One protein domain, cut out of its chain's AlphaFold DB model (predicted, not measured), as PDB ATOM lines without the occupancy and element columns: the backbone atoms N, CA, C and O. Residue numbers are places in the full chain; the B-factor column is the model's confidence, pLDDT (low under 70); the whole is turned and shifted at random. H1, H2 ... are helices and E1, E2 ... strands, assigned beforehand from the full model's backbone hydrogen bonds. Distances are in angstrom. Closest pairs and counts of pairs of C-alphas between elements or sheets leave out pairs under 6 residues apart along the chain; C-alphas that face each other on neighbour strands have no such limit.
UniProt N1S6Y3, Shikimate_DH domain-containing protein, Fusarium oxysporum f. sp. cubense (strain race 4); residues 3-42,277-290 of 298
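What this domain is: This is residues 3 to 42 and 277 to 290 of the 298 residues of the protein "Shikimate_DH domain-containing protein" of Fusarium oxysporum f. sp. cubense (strain race 4) (UniProt N1S6Y3). A narrow three-strand sheet, with E2 in the middle between E1 and E3, continues at one end into a long loop, residues 6 to 22, that reaches away and folds back. The single helix H1 meets the sheet with residues 279 to 283, mostly beside E3, while residues 284 to 290, of which 284 to 288 belong to H1, stick out. The printed part has 54 residues, with E1, E2, E3 and H1 in that order along the chain; the sheet's order is E1, E2, E3, all antiparallel. The class is mixed, helices and strands. The whole is extended, with a radius of gyration of the C-alphas of 16.2 A and spans of 48 by 25 by 15 A.

Where its parts are: The inner strand E2, residues 23 to 29, measures 20.1 A from its first C-alpha at (185.957, 163.852, 158.464) to its last at (182.999, 167.008, 138.787). The edge strand E3 is residues 35 to 40, 14.8 A long. The other edge strand, E1, is residues 3 to 5 and begins at C-alpha 3, (180.597, 162.643, 151.940). H1, residues 277 to 288, is 16.8 A long and ends at C-alpha 288, (198.483, 178.189, 140.129).

How they stand to each other: The strands form a meander, each the antiparallel neighbour of the one before. E2 and E3 are a hairpin at 162 degrees; N 26 and O 39 are 2.9 A apart and N 36 and O 28 are 2.8 A apart, both within hydrogen-bond range. E1 and E2 are a hairpin at 175 degrees, with N 5 and O 23 at 2.9 A, also within range. The pairing is staggered: E2 pairs with E1 over residues 23 to 25 and with E3 over residues 25 to 29. E1 and E3 are apart. H1 is on the sheet but only grazes it; the closest C-alphas of E3 and H1 are those of Gly 37 and Leu 283, 6.9 A apart. Those of E2 and H1 are Leu 28 and Gly 279, at 7.2 A. In H1 every O i to N i+4 pair is within hydrogen-bond range.

The domain as a whole: The two C-alphas farthest apart, those of Asn 14 and Leu 32, are 50.6 A from each other. The link E1 to E2 is long, 17 residues, and within it residues 10 to 11 pair antiparallel with residues 17 to 18. The link E2 to E3 is tight. Residues 43 to 276 are not printed, and C-alphas 42 and 277 are 15.3 A apart across the cut. The mean pLDDT of the printed part is 85.1; residues 6 to 8 and 11 to 21 are under 70.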
ATOM      1  N   ILE A   3     180.820 163.776 151.042       86.12
ATOM      2  CA  ILE A   3     180.597 162.643 151.940       86.12
ATOM      3  C   ILE A   3     181.245 163.005 153.265       86.12
ATOM      4  O   ILE A   3     182.450 163.249 153.306       86.12
ATOM      5  N   ILE A   4     180.446 163.066 154.327       82.88
ATOM      6  CA  ILE A   4     180.919 163.302 155.690       82.88
ATOM      7  C   ILE A   4     180.571 162.079 156.523       82.88
ATOM      8  O   ILE A   4     179.465 161.552 156.426       82.88
ATOM      9  N   VAL A   5     181.509 161.662 157.363       76.44
ATOM     10  CA  VAL A   5     181.271 160.678 158.411       76.44
ATOM     11  C   VAL A   5     181.318 161.411 159.741       76.44
ATOM     12  O   VAL A   5     182.313 162.069 160.051       76.44
ATOM     13  N   THR A   6     180.245 161.293 160.522       68.44
ATOM     14  CA  THR A   6     180.268 161.642 161.942       68.44
ATOM     15  C   THR A   6     180.907 160.469 162.676       68.44
ATOM     16  O   THR A   6     180.303 159.396 162.735       68.44
ATOM     17  N   PRO A   7     182.143 160.611 163.173       66.62
ATOM     18  CA  PRO A   7     182.804 159.514 163.856       66.62
ATOM     19  C   PRO A   7     182.110 159.236 165.191       66.62
ATOM     20  O   PRO A   7     181.638 160.160 165.859       66.62
ATOM     21  N   ALA A   8     182.063 157.964 165.588       69.44
ATOM     22  CA  ALA A   8     181.582 157.588 166.911       69.44
ATOM     23  C   ALA A   8     182.442 158.263 168.001       69.44
ATOM     24  O   ALA A   8     183.641 158.482 167.780       69.44
ATOM     25  N   PRO A   9     181.865 158.590 169.171       71.75
ATOM     26  CA  PRO A   9     182.642 159.060 170.308       71.75
ATOM     27  C   PRO A   9     183.735 158.045 170.662       71.75
ATOM     28  O   PRO A   9     183.476 156.845 170.724       71.75
ATOM     29  N   VAL A  10     184.958 158.522 170.881       75.00
ATOM     30  CA  VAL A  10     186.114 157.685 171.221       75.00
ATOM     31  C   VAL A  10     186.502 157.964 172.661       75.00
ATOM     32  O   VAL A  10     186.744 159.113 173.026       75.00
ATOM     33  N   GLU A  11     186.589 156.935 173.496       69.75
ATOM     34  CA  GLU A  11     187.150 157.092 174.835       69.75
ATOM     35  C   GLU A  11     188.665 157.276 174.747       69.75
ATOM     36  O   GLU A  11     189.394 156.470 174.170       69.75
ATOM     37  N   SER A  12     189.149 158.383 175.302       65.88
ATOM     38  CA  SER A  12     190.580 158.590 175.493       65.88
ATOM     39  C   SER A  12     191.115 157.646 176.579       65.88
ATOM     40  O   SER A  12     190.358 157.264 177.474       65.88
ATOM     41  N   PRO A  13     192.431 157.351 176.593       62.50
ATOM     42  CA  PRO A  13     193.062 156.533 177.637       62.50
ATOM     43  C   PRO A  13     192.828 157.036 179.073       62.50
ATOM     44  O   PRO A  13     192.987 156.284 180.025       62.50
ATOM     45  N   ASN A  14     192.428 158.302 179.225       67.00
ATOM     46  CA  ASN A  14     192.159 158.951 180.507       67.00
ATOM     47  C   ASN A  14     190.666 158.898 180.903       67.00
ATOM     48  O   ASN A  14     190.254 159.638 181.792       67.00
ATOM     49  N   GLY A  15     189.839 158.103 180.211       64.00
ATOM     50  CA  GLY A  15     188.402 157.957 180.488       64.00
ATOM     51  C   GLY A  15     187.518 159.102 179.979       64.00
ATOM     52  O   GLY A  15     186.312 159.092 180.200       64.00
ATOM     53  N   ASN A  16     188.078 160.094 179.276       64.50
ATOM     54  CA  ASN A  16     187.278 161.161 178.668       64.50
ATOM     55  C   ASN A  16     186.762 160.729 177.297       64.50
ATOM     56  O   ASN A  16     187.569 160.407 176.422       64.50
ATOM     57  N   THR A  17     185.455 160.826 177.065       63.16
ATOM     58  CA  THR A  17     184.870 160.682 175.729       63.16
ATOM     59  C   THR A  17     185.241 161.889 174.858       63.16
ATOM     60  O   THR A  17     184.892 163.036 175.151       63.16
ATOM     61  N   ALA A  18     185.969 161.648 173.773       62.72
ATOM     62  CA  ALA A  18     186.305 162.630 172.758       62.72
ATOM     63  C   ALA A  18     185.428 162.407 171.523       62.72
ATOM     64  O   ALA A  18     185.419 161.321 170.957       62.72
ATOM     65  N   ASN A  19     184.737 163.450 171.067       64.50
ATOM     66  CA  ASN A  19     184.086 163.440 169.758       64.50
ATOM     67  C   ASN A  19     185.122 163.881 168.720       64.50
ATOM     68  O   ASN A  19     185.557 165.041 168.779       64.50
ATOM     69  N   PRO A  20     185.566 162.996 167.812       66.12
ATOM     70  CA  PRO A  20     186.505 163.395 166.779       66.12
ATOM     71  C   PRO A  20     185.843 164.404 165.826       66.12
ATOM     72  O   PRO A  20     184.615 164.424 165.694       66.12
ATOM     73  N   PRO A  21     186.628 165.278 165.175       67.25
ATOM     74  CA  PRO A  21     186.080 166.232 164.219       67.25
ATOM     75  C   PRO A  21     185.433 165.508 163.029       67.25
ATOM     76  O   PRO A  21     185.799 164.379 162.699       67.25
ATOM     77  N   LEU A  22     184.492 166.185 162.363       72.56
ATOM     78  CA  LEU A  22     183.902 165.706 161.113       72.56
ATOM     79  C   LEU A  22     185.009 165.450 160.086       72.56
ATOM     80  O   LEU A  22     185.796 166.348 159.788       72.56
ATOM     81  N   ASN A  23     185.038 164.240 159.530       82.38
ATOM     82  CA  ASN A  23     185.957 163.852 158.464       82.38
ATOM     83  C   ASN A  23     185.167 163.522 157.202       82.38
ATOM     84  O   ASN A  23     184.012 163.101 157.266       82.38
ATOM     85  N   GLY A  24     185.784 163.712 156.042       89.81
ATOM     86  CA  GLY A  24     185.102 163.450 154.789       89.81
ATOM     87  C   GLY A  24     185.865 163.913 153.564       89.81
ATOM     88  O   GLY A  24     186.984 164.424 153.660       89.81
ATOM     89  N   ILE A  25     185.203 163.775 152.421       94.06
ATOM     90  CA  ILE A  25     185.705 164.197 151.116       94.06
ATOM     91  C   ILE A  25     184.707 165.107 150.402       94.06
ATOM     92  O   ILE A  25     183.488 164.967 150.548       94.06
ATOM     93  N   ILE A  26     185.236 166.031 149.605       95.31
ATOM     94  CA  ILE A  26     184.495 166.766 148.582       95.31
ATOM     95  C   ILE A  26     185.035 166.296 147.234       95.31
ATOM     96  O   ILE A  26     186.205 166.512 146.927       95.31
ATOM     97  N   ALA A  27     184.182 165.642 146.452       95.19
ATOM     98  CA  ALA A  27     184.450 165.267 145.072       95.19
ATOM     99  C   ALA A  27     183.796 166.292 144.138       95.19
ATOM    100  O   ALA A  27     182.580 166.518 144.208       95.19
ATOM    101  N   LEU A  28     184.602 166.914 143.286       95.38
ATOM    102  CA  LEU A  28     184.177 167.904 142.301       95.38
ATOM    103  C   LEU A  28     184.197 167.260 140.921       95.38
ATOM    104  O   LEU A  28     185.173 166.603 140.560       95.38
ATOM    105  N   CYS A  29     183.127 167.471 140.161       94.56
ATOM    106  CA  CYS A  29     182.999 167.008 138.787       94.56
ATOM    107  C   CYS A  29     182.708 168.196 137.872       94.56
ATOM    108  O   CYS A  29     182.104 169.180 138.309       94.56
ATOM    109  N   ASP A  30     183.114 168.090 136.612       93.19
ATOM    110  CA  ASP A  30     182.678 169.022 135.579       93.19
ATOM    111  C   ASP A  30     181.222 168.762 135.145       93.19
ATOM    112  O   ASP A  30     180.540 167.864 135.646       93.19
ATOM    113  N   SER A  31     180.737 169.550 134.186       93.69
ATOM    114  CA  SER A  31     179.376 169.432 133.650       93.69
ATOM    115  C   SER A  31     179.093 168.115 132.918       93.69
ATOM    116  O   SER A  31     177.926 167.797 132.699       93.69
ATOM    117  N   LEU A  32     180.124 167.345 132.552       94.56
ATOM    118  CA  LEU A  32     180.001 166.020 131.937       94.56
ATOM    119  C   LEU A  32     180.110 164.886 132.970       94.56
ATOM    120  O   LEU A  32     180.078 163.714 132.601       94.56
ATOM    121  N   GLY A  33     180.249 165.220 134.256       92.12
ATOM    122  CA  GLY A  33     180.402 164.253 135.341       92.12
ATOM    123  C   GLY A  33     181.828 163.730 135.520       92.12
ATOM    124  O   GLY A  33     182.042 162.863 136.367       92.12
ATOM    125  N   ARG A  34     182.815 164.254 134.780       92.69
ATOM    126  CA  ARG A  34     184.215 163.830 134.920       92.69
ATOM    127  C   ARG A  34     184.800 164.410 136.208       92.69
ATOM    128  O   ARG A  34     184.610 165.602 136.456       92.69
ATOM    129  N   PRO A  35     185.496 163.613 137.032       93.19
ATOM    130  CA  PRO A  35     186.095 164.107 138.263       93.19
ATOM    131  C   PRO A  35     187.213 165.109 137.950       93.19
ATOM    132  O   PRO A  35     188.129 164.821 137.186       93.19
ATOM    133  N   ILE A  36     187.144 166.291 138.562       93.81
ATOM    134  CA  ILE A  36     188.147 167.359 138.407       93.81
ATOM    135  C   ILE A  36     188.928 167.630 139.693       93.81
ATOM    136  O   ILE A  36     189.958 168.299 139.657       93.81
ATOM    137  N   GLY A  37     188.476 167.101 140.832       94.69
ATOM    138  CA  GLY A  37     189.248 167.175 142.063       94.69
ATOM    139  C   GLY A  37     188.624 166.461 143.250       94.69
ATOM    140  O   GLY A  37     187.410 166.254 143.328       94.69
ATOM    141  N   LEU A  38     189.492 166.109 144.194       95.44
ATOM    142  CA  LEU A  38     189.151 165.474 145.458       95.44
ATOM    143  C   LEU A  38     189.821 166.247 146.594       95.44
ATOM    144  O   LEU A  38     191.040 166.396 146.614       95.44
ATOM    145  N   LEU A  39     189.022 166.738 147.538       95.25
ATOM    146  CA  LEU A  39     189.489 167.580 148.639       95.25
ATOM    147  C   LEU A  39     189.096 166.985 149.992       95.25
ATOM    148  O   LEU A  39     188.031 166.382 150.132       95.25
ATOM    149  N   ASN A  40     189.926 167.211 151.012       92.81
ATOM    150  CA  ASN A  40     189.550 166.937 152.399       92.81
ATOM    151  C   ASN A  40     188.374 167.845 152.799       92.81
ATOM    152  O   ASN A  40     188.481 169.069 152.749       92.81
ATOM    153  N   ALA A  41     187.254 167.258 153.223       92.75
ATOM    154  CA  ALA A  41     186.057 168.033 153.531       92.75
ATOM    155  C   ALA A  41     186.186 168.856 154.817       92.75
ATOM    156  O   ALA A  41     185.552 169.904 154.914       92.75
ATOM    157  N   ALA A  42     186.960 168.403 155.806       90.38
ATOM    158  CA  ALA A  42     187.012 169.031 157.125       90.38
ATOM    159  C   ALA A  42     187.575 170.457 157.049       90.38
ATOM    160  O   ALA A  42     187.004 171.385 157.625       90.38
ATOM    161  N   ALA A 277     181.705 176.203 145.382       95.38
ATOM    162  CA  ALA A 277     182.427 177.456 145.176       95.38
ATOM    163  C   ALA A 277     183.822 177.426 145.818       95.38
ATOM    164  O   ALA A 277     184.818 177.693 145.145       95.38
ATOM    165  N   ALA A 278     183.913 177.040 147.097       96.31
ATOM    166  CA  ALA A 278     185.196 176.932 147.790       96.31
ATOM    167  C   ALA A 278     186.083 175.843 147.173       96.31
ATOM    168  O   ALA A 278     187.285 176.037 147.015       96.31
ATOM    169  N   GLY A 279     185.489 174.711 146.793       96.19
ATOM    170  CA  GLY A 279     186.200 173.615 146.157       96.19
ATOM    171  C   GLY A 279     186.852 174.017 144.833       96.19
ATOM    172  O   GLY A 279     188.048 173.797 144.656       96.19
ATOM    173  N   ASN A 280     186.098 174.662 143.938       96.12
ATOM    174  CA  ASN A 280     186.625 175.151 142.662       96.12
ATOM    175  C   ASN A 280     187.751 176.176 142.862       96.12
ATOM    176  O   ASN A 280     188.806 176.038 142.247       96.12
ATOM    177  N   ALA A 281     187.571 177.138 143.773       97.06
ATOM    178  CA  ALA A 281     188.600 178.135 144.074       97.06
ATOM    179  C   ALA A 281     189.893 177.497 144.616       97.06
ATOM    180  O   ALA A 281     190.995 177.903 144.256       97.06
ATOM    181  N   ILE A 282     189.781 176.466 145.460       96.75
ATOM    182  CA  ILE A 282     190.947 175.741 145.979       96.75
ATOM    183  C   ILE A 282     191.681 174.998 144.863       96.75
ATOM    184  O   ILE A 282     192.909 175.030 144.845       96.75
ATOM    185  N   LEU A 283     190.964 174.345 143.941       95.62
ATOM    186  CA  LEU A 283     191.593 173.663 142.804       95.62
ATOM    187  C   LEU A 283     192.338 174.641 141.888       95.62
ATOM    188  O   LEU A 283     193.434 174.328 141.428       95.62
ATOM    189  N   GLU A 284     191.774 175.826 141.657       96.12
ATOM    190  CA  GLU A 284     192.420 176.888 140.879       96.12
ATOM    191  C   GLU A 284     193.705 177.376 141.564       96.12
ATOM    192  O   GLU A 284     194.781 177.324 140.972       96.12
ATOM    193  N   ILE A 285     193.639 177.706 142.860       96.75
ATOM    194  CA  ILE A 285     194.817 178.104 143.650       96.75
ATOM    195  C   ILE A 285     195.879 176.995 143.674       96.75
ATOM    196  O   ILE A 285     197.077 177.276 143.613       96.75
ATOM    197  N   ALA A 286     195.462 175.733 143.795       95.94
ATOM    198  CA  ALA A 286     196.356 174.581 143.809       95.94
ATOM    199  C   ALA A 286     197.099 174.436 142.474       95.94
ATOM    200  O   ALA A 286     198.312 174.222 142.471       95.94
ATOM    201  N   LYS A 287     196.397 174.633 141.352       94.31
ATOM    202  CA  LYS A 287     196.987 174.650 140.011       94.31
ATOM    203  C   LYS A 287     197.995 175.789 139.858       94.31
ATOM    204  O   LYS A 287     199.124 175.536 139.447       94.31
ATOM    205  N   ASP A 288     197.624 177.004 140.252       96.88
ATOM    206  CA  ASP A 288     198.483 178.189 140.129       96.88
ATOM    207  C   ASP A 288     199.746 178.093 140.989       96.88
ATOM    208  O   ASP A 288     200.814 178.579 140.614       96.88
ATOM    209  N   ARG A 289     199.642 177.443 142.153       97.00
ATOM    210  CA  ARG A 289     200.765 177.241 143.080       97.00
ATOM    211  C   ARG A 289     201.514 175.928 142.866       97.00
ATOM    212  O   ARG A 289     202.465 175.668 143.600       97.00
ATOM    213  N   ASN A 290     201.099 175.113 141.896       95.50
ATOM    214  CA  ASN A 290     201.642 173.781 141.634       95.50
ATOM    215  C   ASN A 290     201.679 172.884 142.894       95.50
ATOM    216  O   ASN A 290     202.701 172.279 143.222       95.50
TER     217      ASN A 290